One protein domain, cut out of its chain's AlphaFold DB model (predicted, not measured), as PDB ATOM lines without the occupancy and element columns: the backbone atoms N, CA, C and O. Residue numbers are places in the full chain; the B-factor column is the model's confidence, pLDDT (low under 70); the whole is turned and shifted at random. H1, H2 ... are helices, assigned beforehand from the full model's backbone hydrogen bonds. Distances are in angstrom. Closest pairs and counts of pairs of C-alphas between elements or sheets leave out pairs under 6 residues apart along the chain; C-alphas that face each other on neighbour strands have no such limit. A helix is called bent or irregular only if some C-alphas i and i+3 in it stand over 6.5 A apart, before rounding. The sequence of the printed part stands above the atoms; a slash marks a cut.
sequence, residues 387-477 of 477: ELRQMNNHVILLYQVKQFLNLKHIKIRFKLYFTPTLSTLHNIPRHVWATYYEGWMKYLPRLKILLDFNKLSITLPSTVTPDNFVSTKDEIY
ATOM      1  N   GLU A 387     361.440 265.444 305.882       53.62
ATOM      2  CA  GLU A 387     360.095 264.946 306.167       53.62
ATOM      3  C   GLU A 387     360.120 263.615 306.925       53.62
ATOM      4  O   GLU A 387     359.445 263.479 307.940       53.62
ATOM      5  N   LEU A 388     360.972 262.660 306.530       49.41
ATOM      6  CA  LEU A 388     361.092 261.373 307.230       49.41
ATOM      7  C   LEU A 388     361.617 261.545 308.660       49.41
ATOM      8  O   LEU A 388     361.166 260.864 309.582       49.41
ATOM      9  N   ARG A 389     362.539 262.490 308.876       48.59
ATOM     10  CA  ARG A 389     363.038 262.813 310.223       48.59
ATOM     11  C   ARG A 389     361.936 263.422 311.092       48.59
ATOM     12  O   ARG A 389     361.789 263.032 312.248       48.59
ATOM     13  N   GLN A 390     361.148 264.340 310.532       53.94
ATOM     14  CA  GLN A 390     360.005 264.956 311.211       53.94
ATOM     15  C   GLN A 390     358.925 263.917 311.538       53.94
ATOM     16  O   GLN A 390     358.455 263.864 312.672       53.94
ATOM     17  N   MET A 391     358.611 263.019 310.601       60.69
ATOM     18  CA  MET A 391     357.680 261.911 310.819       60.69
ATOM     19  C   MET A 391     358.143 260.978 311.943       60.69
ATOM     20  O   MET A 391     357.350 260.646 312.822       60.69
ATOM     21  N   ASN A 392     359.423 260.596 311.981       55.47
ATOM     22  CA  ASN A 392     359.942 259.749 313.057       55.47
ATOM     23  C   ASN A 392     359.822 260.435 314.433       55.47
ATOM     24  O   ASN A 392     359.389 259.831 315.415       55.47
ATOM     25  N   ASN A 393     360.116 261.735 314.501       56.03
ATOM     26  CA  ASN A 393     359.942 262.521 315.724       56.03
ATOM     27  C   ASN A 393     358.477 262.616 316.164       56.03
ATOM     28  O   ASN A 393     358.193 262.534 317.361       56.03
ATOM     29  N   HIS A 394     357.549 262.751 315.214       70.31
ATOM     30  CA  HIS A 394     356.112 262.717 315.477       70.31
ATOM     31  C   HIS A 394     355.679 261.365 316.057       70.31
ATOM     32  O   HIS A 394     354.969 261.328 317.060       70.31
ATOM     33  N   VAL A 395     356.172 260.255 315.503       66.81
ATOM     34  CA  VAL A 395     355.908 258.904 316.022       66.81
ATOM     35  C   VAL A 395     356.430 258.743 317.455       66.81
ATOM     36  O   VAL A 395     355.702 258.280 318.335       66.81
ATOM     37  N   ILE A 396     357.662 259.180 317.734       57.88
ATOM     38  CA  ILE A 396     358.240 259.138 319.087       57.88
ATOM     39  C   ILE A 396     357.417 259.985 320.064       57.88
ATOM     40  O   ILE A 396     357.127 259.529 321.174       57.88
ATOM     41  N   LEU A 397     357.020 261.197 319.659       67.06
ATOM     42  CA  LEU A 397     356.167 262.076 320.456       67.06
ATOM     43  C   LEU A 397     354.842 261.390 320.805       67.06
ATOM     44  O   LEU A 397     354.471 261.365 321.978       67.06
ATOM     45  N   LEU A 398     354.162 260.786 319.828       74.81
ATOM     46  CA  LEU A 398     352.913 260.060 320.067       74.81
ATOM     47  C   LEU A 398     353.111 258.929 321.078       74.81
ATOM     48  O   LEU A 398     352.318 258.795 322.008       74.81
ATOM     49  N   TYR A 399     354.198 258.158 320.984       67.12
ATOM     50  CA  TYR A 399     354.485 257.117 321.971       67.12
ATOM     51  C   TYR A 399     354.758 257.667 323.373       67.12
ATOM     52  O   TYR A 399     354.268 257.098 324.350       67.12
ATOM     53  N   GLN A 400     355.497 258.774 323.496       66.12
ATOM     54  CA  GLN A 400     355.708 259.444 324.784       66.12
ATOM     55  C   GLN A 400     354.377 259.879 325.401       66.12
ATOM     56  O   GLN A 400     354.142 259.653 326.589       66.12
ATOM     57  N   VAL A 401     353.478 260.432 324.586       76.31
ATOM     58  CA  VAL A 401     352.156 260.876 325.031       76.31
ATOM     59  C   VAL A 401     351.266 259.692 325.414       76.31
ATOM     60  O   VAL A 401     350.666 259.717 326.485       76.31
ATOM     61  N   LYS A 402     351.239 258.609 324.627       79.62
ATOM     62  CA  LYS A 402     350.504 257.376 324.972       79.62
ATOM     63  C   LYS A 402     350.933 256.816 326.331       79.62
ATOM     64  O   LYS A 402     350.118 256.300 327.089       79.62
ATOM     65  N   GLN A 403     352.213 256.941 326.667       71.50
ATOM     66  CA  GLN A 403     352.768 256.464 327.937       71.50
ATOM     67  C   GLN A 403     352.503 257.422 329.081       71.50
ATOM     68  O   GLN A 403     352.176 256.991 330.186       71.50
ATOM     69  N   PHE A 404     352.561 258.720 328.804       77.94
ATOM     70  CA  PHE A 404     352.098 259.736 329.729       77.94
ATOM     71  C   PHE A 404     350.627 259.504 330.110       77.94
ATOM     72  O   PHE A 404     350.306 259.511 331.293       77.94
ATOM     73  N   LEU A 405     349.771 259.163 329.144       85.19
ATOM     74  CA  LEU A 405     348.360 258.818 329.347       85.19
ATOM     75  C   LEU A 405     348.133 257.372 329.843       85.19
ATOM     76  O   LEU A 405     346.992 256.924 329.952       85.19
ATOM     77  N   ASN A 406     349.178 256.608 330.170       82.00
ATOM     78  CA  ASN A 406     349.025 255.275 330.754       82.00
ATOM     79  C   ASN A 406     348.857 255.376 332.278       82.00
ATOM     80  O   ASN A 406     349.800 255.665 333.018       82.00
ATOM     81  N   LEU A 407     347.662 255.057 332.776       81.56
ATOM     82  CA  LEU A 407     347.318 255.154 334.199       81.56
ATOM     83  C   LEU A 407     348.192 254.282 335.121       81.56
ATOM     84  O   LEU A 407     348.389 254.616 336.294       81.56
ATOM     85  N   LYS A 408     348.780 253.189 334.610       74.25
ATOM     86  CA  LYS A 408     349.728 252.364 335.384       74.25
ATOM     87  C   LYS A 408     350.990 253.146 335.752       74.25
ATOM     88  O   LYS A 408     351.591 252.868 336.791       74.25
ATOM     89  N   HIS A 409     351.379 254.119 334.932       71.69
ATOM     90  CA  HIS A 409     352.559 254.937 335.174       71.69
ATOM     91  C   HIS A 409     352.362 255.855 336.390       71.69
ATOM     92  O   HIS A 409     353.243 255.936 337.248       71.69
ATOM     93  N   ILE A 410     351.159 256.425 336.554       72.94
ATOM     94  CA  ILE A 410     350.778 257.218 337.738       72.94
ATOM     95  C   ILE A 410     350.935 256.387 339.015       72.94
ATOM     96  O   ILE A 410     351.556 256.846 339.977       72.94
ATOM     97  N   LYS A 411     350.438 255.137 339.013       71.06
ATOM     98  CA  LYS A 411     350.578 254.221 340.157       71.06
ATOM     99  C   LYS A 411     352.023 254.096 340.601       71.06
ATOM    100  O   LYS A 411     352.311 254.190 341.787       71.06
ATOM    101  N   ILE A 412     352.908 253.782 339.666       65.38
ATOM    102  CA  ILE A 412     354.289 253.414 339.978       65.38
ATOM    103  C   ILE A 412     355.044 254.629 340.490       65.38
ATOM    104  O   ILE A 412     355.696 254.559 341.532       65.38
ATOM    105  N   ARG A 413     354.861 255.752 339.801       66.19
ATOM    106  CA  ARG A 413     355.508 257.019 340.095       66.19
ATOM    107  C   ARG A 413     355.128 257.587 341.461       66.19
ATOM    108  O   ARG A 413     356.004 258.027 342.197       66.19
ATOM    109  N   PHE A 414     353.846 257.532 341.817       70.62
ATOM    110  CA  PHE A 414     353.342 258.024 343.106       70.62
ATOM    111  C   PHE A 414     353.142 256.920 344.148       70.62
ATOM    112  O   PHE A 414     352.610 257.176 345.224       70.62
ATOM    113  N   LYS A 415     353.570 255.689 343.840       73.12
ATOM    114  CA  LYS A 415     353.437 254.502 344.700       73.12
ATOM    115  C   LYS A 415     352.013 254.311 345.243       73.12
ATOM    116  O   LYS A 415     351.829 253.988 346.414       73.12
ATOM    117  N   LEU A 416     351.003 254.489 344.388       73.38
ATOM    118  CA  LEU A 416     349.602 254.315 344.776       73.38
ATOM    119  C   LEU A 416     349.328 252.862 345.196       73.38
ATOM    120  O   LEU A 416     349.782 251.909 344.552       73.38
ATOM    121  N   TYR A 417     348.529 252.694 346.252       80.12
ATOM    122  CA  TYR A 417     348.151 251.380 346.788       80.12
ATOM    123  C   TYR A 417     347.211 250.590 345.864       80.12
ATOM    124  O   TYR A 417     347.095 249.373 345.987       80.12
ATOM    125  N   PHE A 418     346.591 251.256 344.890       79.75
ATOM    126  CA  PHE A 418     345.732 250.648 343.878       79.75
ATOM    127  C   PHE A 418     346.288 250.893 342.468       79.75
ATOM    128  O   PHE A 418     347.141 251.753 342.264       79.75
ATOM    129  N   THR A 419     345.851 250.103 341.485       77.06
ATOM    130  CA  THR A 419     346.147 250.372 340.069       77.06
ATOM    131  C   THR A 419     345.006 251.187 339.483       77.06
ATOM    132  O   THR A 419     343.905 250.641 339.424       77.06
ATOM    133  N   PRO A 420     345.231 252.440 339.050       81.81
ATOM    134  CA  PRO A 420     344.165 253.207 338.443       81.81
ATOM    135  C   PRO A 420     343.746 252.595 337.104       81.81
ATOM    136  O   PRO A 420     344.564 252.102 336.325       81.81
ATOM    137  N   THR A 421     342.445 252.625 336.880       84.25
ATOM    138  CA  THR A 421     341.710 252.166 335.702       84.25
ATOM    139  C   THR A 421     340.762 253.285 335.281       84.25
ATOM    140  O   THR A 421     340.547 254.223 336.048       84.25
ATOM    141  N   LEU A 422     340.134 253.167 334.108       84.38
ATOM    142  CA  LEU A 422     339.111 254.129 333.677       84.38
ATOM    143  C   LEU A 422     337.984 254.275 334.717       84.38
ATOM    144  O   LEU A 422     337.567 255.382 335.030       84.38
ATOM    145  N   SER A 423     337.573 253.169 335.348       84.25
ATOM    146  CA  SER A 423     336.549 253.159 336.404       84.25
ATOM    147  C   SER A 423     337.003 253.712 337.761       84.25
ATOM    148  O   SER A 423     336.168 253.996 338.611       84.25
ATOM    149  N   THR A 424     338.310 253.845 338.001       86.62
ATOM    150  CA  THR A 424     338.866 254.300 339.292       86.62
ATOM    151  C   THR A 424     339.642 255.606 339.167       86.62
ATOM    152  O   THR A 424     340.353 256.004 340.088       86.62
ATOM    153  N   LEU A 425     339.493 256.296 338.039       87.12
ATOM    154  CA  LEU A 425     340.183 257.539 337.724       87.12
ATOM    155  C   LEU A 425     339.956 258.617 338.792       87.12
ATOM    156  O   LEU A 425     340.907 259.219 339.286       87.12
ATOM    157  N   HIS A 426     338.700 258.784 339.218       88.62
ATOM    158  CA  HIS A 426     338.304 259.746 340.249       88.62
ATOM    159  C   HIS A 426     338.815 259.391 341.654       88.62
ATOM    160  O   HIS A 426     338.780 260.237 342.545       88.62
ATOM    161  N   ASN A 427     339.339 258.176 341.855       89.50
ATOM    162  CA  ASN A 427     339.952 257.769 343.121       89.50
ATOM    163  C   ASN A 427     341.415 258.229 343.225       89.50
ATOM    164  O   ASN A 427     342.024 258.102 344.289       89.50
ATOM    165  N   ILE A 428     342.014 258.734 342.138       87.25
ATOM    166  CA  ILE A 428     343.361 259.310 342.179       87.25
ATOM    167  C   ILE A 428     343.294 260.624 342.974       87.25
ATOM    168  O   ILE A 428     342.506 261.507 342.626       87.25
ATOM    169  N   PRO A 429     344.124 260.808 344.020       89.81
ATOM    170  CA  PRO A 429     344.131 262.050 344.783       89.81
ATOM    171  C   PRO A 429     344.368 263.268 343.884       89.81
ATOM    172  O   PRO A 429     345.288 263.264 343.066       89.81
ATOM    173  N   ARG A 430     343.590 264.343 344.074       87.25
ATOM    174  CA  ARG A 430     343.663 265.551 343.226       87.25
ATOM    175  C   ARG A 430     345.079 266.117 343.093       87.25
ATOM    176  O   ARG A 430     345.479 266.481 341.995       87.25
ATOM    177  N   HIS A 431     345.852 266.147 344.181       84.69
ATOM    178  CA  HIS A 431     347.235 266.633 344.149       84.69
ATOM    179  C   HIS A 431     348.150 265.737 343.298       84.69
ATOM    180  O   HIS A 431     348.988 266.257 342.568       84.69
ATOM    181  N   VAL A 432     347.965 264.411 343.330       83.38
ATOM    182  CA  VAL A 432     348.695 263.464 342.469       83.38
ATOM    183  C   VAL A 432     348.339 263.702 341.007       83.38
ATOM    184  O   VAL A 432     349.237 263.790 340.173       83.38
ATOM    185  N   TRP A 433     347.045 263.843 340.702       87.75
ATOM    186  CA  TRP A 433     346.577 264.101 339.343       87.75
ATOM    187  C   TRP A 433     347.153 265.406 338.790       87.75
ATOM    188  O   TRP A 433     347.783 265.396 337.737       87.75
ATOM    189  N   ALA A 434     346.996 266.506 339.532       82.75
ATOM    190  CA  ALA A 434     347.500 267.820 339.144       82.75
ATOM    191  C   ALA A 434     349.020 267.803 338.924       82.75
ATOM    192  O   ALA A 434     349.489 268.221 337.872       82.75
ATOM    193  N   THR A 435     349.779 267.228 339.865       79.19
ATOM    194  CA  THR A 435     351.248 267.136 339.767       79.19
ATOM    195  C   THR A 435     351.691 266.283 338.578       79.19
ATOM    196  O   THR A 435     352.688 266.577 337.925       79.19
ATOM    197  N   TYR A 436     350.981 265.190 338.286       80.88
ATOM    198  CA  TYR A 436     351.322 264.336 337.152       80.88
ATOM    199  C   TYR A 436     351.012 265.024 335.817       80.88
ATOM    200  O   TYR A 436     351.860 265.042 334.923       80.88
ATOM    201  N   TYR A 437     349.819 265.613 335.696       85.94
ATOM    202  CA  TYR A 437     349.329 266.198 334.448       85.94
ATOM    203  C   TYR A 437     349.788 267.630 334.174       85.94
ATOM    204  O   TYR A 437     349.606 268.105 333.057       85.94
ATOM    205  N   GLU A 438     350.501 268.279 335.097       79.75
ATOM    206  CA  GLU A 438     351.269 269.500 334.811       79.75
ATOM    207  C   GLU A 438     352.228 269.303 333.617       79.75
ATOM    208  O   GLU A 438     352.446 270.206 332.808       79.75
ATOM    209  N   GLY A 439     352.726 268.074 333.423       74.69
ATOM    210  CA  GLY A 439     353.535 267.701 332.262       74.69
ATOM    211  C   GLY A 439     352.828 267.833 330.905       74.69
ATOM    212  O   GLY A 439     353.514 267.891 329.884       74.69
ATOM    213  N   TRP A 440     351.493 267.924 330.859       85.25
ATOM    214  CA  TRP A 440     350.718 268.041 329.617       85.25
ATOM    215  C   TRP A 440     351.067 269.293 328.808       85.25
ATOM    216  O   TRP A 440     351.167 269.227 327.583       85.25
ATOM    217  N   MET A 441     351.372 270.400 329.493       79.50
ATOM    218  CA  MET A 441     351.784 271.667 328.876       79.50
ATOM    219  C   MET A 441     353.028 271.530 327.987       79.50
ATOM    220  O   MET A 441     353.273 272.373 327.129       79.50
ATOM    221  N   LYS A 442     353.810 270.458 328.165       74.19
ATOM    222  CA  LYS A 442     355.001 270.157 327.359       74.19
ATOM    223  C   LYS A 442     354.671 269.372 326.089       74.19
ATOM    224  O   LYS A 442     355.379 269.498 325.091       74.19
ATOM    225  N   TYR A 443     353.622 268.556 326.121       79.31
ATOM    226  CA  TYR A 443     353.209 267.728 324.989       79.31
ATOM    227  C   TYR A 443     352.256 268.471 324.059       79.31
ATOM    228  O   TYR A 443     352.413 268.381 322.845       79.31
ATOM    229  N   LEU A 444     351.322 269.248 324.614       85.69
ATOM    230  CA  LEU A 444     350.271 269.916 323.849       85.69
ATOM    231  C   LEU A 444     350.799 270.799 322.697       85.69
ATOM    232  O   LEU A 444     350.301 270.641 321.584       85.69
ATOM    233  N   PRO A 445     351.815 271.675 322.876       82.38
ATOM    234  CA  PRO A 445     352.330 272.483 321.766       82.38
ATOM    235  C   PRO A 445     352.943 271.635 320.646       82.38
ATOM    236  O   PRO A 445     352.765 271.932 319.471       82.38
ATOM    237  N   ARG A 446     353.633 270.545 321.005       79.06
ATOM    238  CA  ARG A 446     354.280 269.642 320.042       79.06
ATOM    239  C   ARG A 446     353.252 268.795 319.293       79.06
ATOM    240  O   ARG A 446     353.415 268.546 318.104       79.06
ATOM    241  N   LEU A 447     352.187 268.379 319.979       82.81
ATOM    242  CA  LEU A 447     351.060 267.683 319.363       82.81
ATOM    243  C   LEU A 447     350.333 268.592 318.373       82.81
ATOM    244  O   LEU A 447     350.022 268.132 317.287       82.81
ATOM    245  N   LYS A 448     350.137 269.878 318.687       84.50
ATOM    246  CA  LYS A 448     349.562 270.843 317.733       84.50
ATOM    247  C   LYS A 448     350.372 270.924 316.439       84.50
ATOM    248  O   LYS A 448     349.804 270.753 315.374       84.50
ATOM    249  N   ILE A 449     351.699 271.038 316.540       80.00
ATOM    250  CA  ILE A 449     352.590 271.023 315.366       80.00
ATOM    251  C   ILE A 449     352.424 269.729 314.553       80.00
ATOM    252  O   ILE A 449     352.366 269.778 313.328       80.00
ATOM    253  N   LEU A 450     352.333 268.572 315.218       84.06
ATOM    254  CA  LEU A 450     352.098 267.285 314.555       84.06
ATOM    255  C   LEU A 450     350.751 267.264 313.821       84.06
ATOM    256  O   LEU A 450     350.691 266.804 312.681       84.06
ATOM    257  N   LEU A 451     349.684 267.734 314.469       85.44
ATOM    258  CA  LEU A 451     348.344 267.794 313.890       85.44
ATOM    259  C   LEU A 451     348.323 268.715 312.668       85.44
ATOM    260  O   LEU A 451     347.841 268.301 311.617       85.44
ATOM    261  N   ASP A 452     348.942 269.892 312.769       83.88
ATOM    262  CA  ASP A 452     349.063 270.855 311.673       83.88
ATOM    263  C   ASP A 452     349.867 270.269 310.502       83.88
ATOM    264  O   ASP A 452     349.430 270.328 309.351       83.88
ATOM    265  N   PHE A 453     351.005 269.623 310.789       79.31
ATOM    266  CA  PHE A 453     351.853 268.974 309.782       79.31
ATOM    267  C   PHE A 453     351.092 267.905 308.989       79.31
ATOM    268  O   PHE A 453     351.259 267.792 307.777       79.31
ATOM    269  N   ASN A 454     350.237 267.132 309.663       81.25
ATOM    270  CA  ASN A 454     349.445 266.068 309.043       81.25
ATOM    271  C   ASN A 454     348.043 266.527 308.603       81.25
ATOM    272  O   ASN A 454     347.276 265.705 308.104       81.25
ATOM    273  N   LYS A 455     347.703 267.815 308.764       88.88
ATOM    274  CA  LYS A 455     346.385 268.396 308.452       88.88
ATOM    275  C   LYS A 455     345.222 267.669 309.147       88.88
ATOM    276  O   LYS A 455     344.190 267.396 308.537       88.88
ATOM    277  N   LEU A 456     345.403 267.334 310.423       88.12
ATOM    278  CA  LEU A 456     344.417 266.628 311.241       88.12
ATOM    279  C   LEU A 456     343.584 267.615 312.070       88.12
ATOM    280  O   LEU A 456     344.121 268.355 312.891       88.12
ATOM    281  N   SER A 457     342.260 267.574 311.916       88.81
ATOM    282  CA  SER A 457     341.313 268.431 312.648       88.81
ATOM    283  C   SER A 457     340.961 267.874 314.035       88.81
ATOM    284  O   SER A 457     339.792 267.639 314.335       88.81
ATOM    285  N   ILE A 458     341.966 267.641 314.882       90.12
ATOM    286  CA  ILE A 458     341.790 267.138 316.257       90.12
ATOM    287  C   ILE A 458     341.946 268.293 317.251       90.12
ATOM    288  O   ILE A 458     342.924 269.039 317.206       90.12
ATOM    289  N   THR A 459     341.004 268.432 318.189       88.06
ATOM    290  CA  THR A 459     341.074 269.458 319.245       88.06
ATOM    291  C   THR A 459     341.451 268.828 320.579       88.06
ATOM    292  O   THR A 459     340.659 268.124 321.197       88.06
ATOM    293  N   LEU A 460     342.661 269.122 321.058       91.94
ATOM    294  CA  LEU A 460     343.159 268.640 322.348       91.94
ATOM    295  C   LEU A 460     342.939 269.681 323.461       91.94
ATOM    296  O   LEU A 460     343.174 270.874 323.230       91.94
ATOM    297  N   PRO A 461     342.543 269.269 324.682       92.31
ATOM    298  CA  PRO A 461     342.279 270.208 325.767       92.31
ATOM    299  C   PRO A 461     343.565 270.859 326.290       92.31
ATOM    300  O   PRO A 461     344.657 270.291 326.220       92.31
ATOM    301  N   SER A 462     343.434 272.053 326.874       89.81
ATOM    302  CA  SER A 462     344.553 272.777 327.496       89.81
ATOM    303  C   SER A 462     345.095 272.082 328.745       89.81
ATOM    304  O   SER A 462     346.281 272.194 329.047       89.81
ATOM    305  N   THR A 463     344.249 271.333 329.452       90.38
ATOM    306  CA  THR A 463     344.604 270.539 330.630       90.38
ATOM    307  C   THR A 463     343.923 269.176 330.576       90.38
ATOM    308  O   THR A 463     342.806 269.042 330.073       90.38
ATOM    309  N   VAL A 464     344.592 268.156 331.114       92.44
ATOM    310  CA  VAL A 464     344.024 266.810 331.254       92.44
ATOM    311  C   VAL A 464     343.428 266.683 332.653       92.44
ATOM    312  O   VAL A 464     344.142 266.746 333.655       92.44
ATOM    313  N   THR A 465     342.112 266.530 332.731       92.31
ATOM    314  CA  THR A 465     341.326 266.340 333.956       92.31
ATOM    315  C   THR A 465     340.773 264.918 333.996       92.31
ATOM    316  O   THR A 465     340.746 264.250 332.962       92.31
ATOM    317  N   PRO A 466     340.313 264.420 335.157       90.81
ATOM    318  CA  PRO A 466     339.646 263.127 335.190       90.81
ATOM    319  C   PRO A 466     338.457 263.058 334.212       90.81
ATOM    320  O   PRO A 466     338.284 262.067 333.512       90.81
ATOM    321  N   ASP A 467     337.697 264.146 334.084       90.50
ATOM    322  CA  ASP A 467     336.488 264.181 333.255       90.50
ATOM    323  C   ASP A 467     336.781 264.106 331.747       90.50
ATOM    324  O   ASP A 467     336.025 263.488 331.004       90.50
ATOM    325  N   ASN A 468     337.886 264.704 331.280       92.69
ATOM    326  CA  ASN A 468     338.251 264.718 329.856       92.69
ATOM    327  C   ASN A 468     339.336 263.694 329.480       92.69
ATOM    328  O   ASN A 468     339.751 263.625 328.323       92.69
ATOM    329  N   PHE A 469     339.824 262.907 330.442       92.88
ATOM    330  CA  PHE A 469     340.937 261.987 330.222       92.88
ATOM    331  C   PHE A 469     340.615 260.936 329.159       92.88
ATOM    332  O   PHE A 469     341.464 260.652 328.321       92.88
ATOM    333  N   VAL A 470     339.405 260.367 329.199       89.62
ATOM    334  CA  VAL A 470     338.989 259.309 328.266       89.62
ATOM    335  C   VAL A 470     338.970 259.841 326.839       89.62
ATOM    336  O   VAL A 470     339.684 259.310 326.000       89.62
ATOM    337  N   SER A 471     338.271 260.953 326.590       90.88
ATOM    338  CA  SER A 471     338.221 261.555 325.255       90.88
ATOM    339  C   SER A 471     339.600 262.003 324.768       90.88
ATOM    340  O   SER A 471     339.961 261.739 323.629       90.88
ATOM    341  N   THR A 472     340.420 262.603 325.638       90.75
ATOM    342  CA  THR A 472     341.797 262.994 325.279       90.75
ATOM    343  C   THR A 472     342.653 261.786 324.913       90.75
ATOM    344  O   THR A 472     343.476 261.854 324.005       90.75
ATOM    345  N   LYS A 473     342.499 260.680 325.645       88.31
ATOM    346  CA  LYS A 473     343.216 259.438 325.375       88.31
ATOM    347  C   LYS A 473     342.762 258.829 324.054       88.31
ATOM    348  O   LYS A 473     343.632 258.443 323.284       88.31
ATOM    349  N   ASP A 474     341.465 258.787 323.786       87.06
ATOM    350  CA  ASP A 474     340.918 258.194 322.564       87.06
ATOM    351  C   ASP A 474     341.353 258.967 321.309       87.06
ATOM    352  O   ASP A 474     341.771 258.347 320.342       87.06
ATOM    353  N   GLU A 475     341.388 260.303 321.348       88.50
ATOM    354  CA  GLU A 475     341.886 261.139 320.235       88.50
ATOM    355  C   GLU A 475     343.380 260.919 319.922       88.50
ATOM    356  O   GLU A 475     343.833 261.091 318.791       88.50
ATOM    357  N   ILE A 476     344.183 260.565 320.931       85.94
ATOM    358  CA  ILE A 476     345.624 260.310 320.768       85.94
ATOM    359  C   ILE A 476     345.905 258.885 320.268       85.94
ATOM    360  O   ILE A 476     346.993 258.621 319.734       85.94
ATOM    361  N   TYR A 477     345.003 257.940 320.536       80.00
ATOM    362  CA  TYR A 477     345.237 256.516 320.308       80.00
ATOM    363  C   TYR A 477     344.983 256.102 318.874       80.00
ATOM    364  O   TYR A 477     345.924 255.446 318.352       80.00
TER     365      TYR A 477
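What this domain is: This is residues 387 to 477 of the 477 residues of an uncharacterized protein of Rhizophagus irregularis (strain DAOM 181602 / DAOM 197198 / MUCL 43194) (UniProt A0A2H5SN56). The model is a rod of helices: the long helix H1 runs along one side, H4, beyond the end of H1 and near H2, leads into H5, which runs back beside H1, and the short H6 touches H1 away from H5. H2 and H3 sit at the end of the rod towards which H1 runs, with few contacts between helices there, and a long stretch without a named element, residues 454 to 468, leads back from the end of H5 to H6. The printed part has 91 residues with six named helices, H1 to H6 in order along the chain, and no named strand; the class is all helix. It is compact, with a radius of gyration of the C-alphas of 14.0 A, and spans 44 by 21 by 19 A.

Where its parts are: Find C-alpha 387 at (360.095, 264.946, 306.167); from there H1 runs through residues 387 to 404, 25.4 A from first to last C-alpha. After a tight link of 2 residues look for H2, residues 407 to 413, and after a short link of 8 residues for H3, residues 422 to 427. H3 is irregular: C-alphas 423 and 426 are 7.8 A apart. H4 is residues 430 to 437, 10.5 A long. Then go to C-alpha 440 at (350.718, 268.041, 329.617), where H5 begins; it holds residues 440 to 453 and is 19.9 A long. H5 is irregular too, but only just: C-alphas 442 and 445 are 6.6 A apart. The last helix is H6, residues 469 to 476, 10.7 A long, ending at C-alpha 476 at (345.624, 260.310, 320.768).

How they stand to each other: Begin at H1, which touches H5 with residues 394 to 401 alone. Their closest C-alphas are those of His 394 and Leu 450, 6.2 A apart. The two run opposite ways at a shallow tilt of 34.9 degrees, only just short of steep. With residues 398 to 402 alone H1 touches H6, and here the closest C-alphas are those of Lys 402 and Ile 476, 7.1 A apart. H1 and H6 run opposite ways at a shallow tilt of 19 degrees. H5 and H6 are apart. Now look at H2: it is close to H1 but not clearly touching, with the C-alphas of Gln 403 and His 409 closest at 7.4 A, and about perpendicular to it at 76 degrees. H2 and H4 are also close but not clearly touching, their closest C-alphas being those of Ile 410 and Tyr 436, 7.2 A apart. H3 touches no helix; its Leu 422 comes closest to Val 470 of H6, C-alphas 7.5 A apart, which is close but not clearly touching. H1 and H4 are only just apart, closest 8.5 A, and H4 and H5 meet only through their link. In the backbone, every O i to N i+4 pair is within hydrogen-bond range in H1, H2, H4 and H6; in H5 it is 8 of 10, and in H3 0 of 2, with 1 of 3 O i to N i+3 pairs within range.

The domain as a whole: The two C-alphas farthest apart, those of Glu 387 and Tyr 417, are 44.5 A apart. The printed part has no cut and ends at residue 477, the chain's last. The links from H3 to H4 and from H4 to H5 are tight, and the link from H5 to H6, 15 residues, is long. The mean pLDDT of the printed part is 79.7; look for values under 70 at residues 387 to 393, 395 to 397, 399 to 400 and 412 to 413.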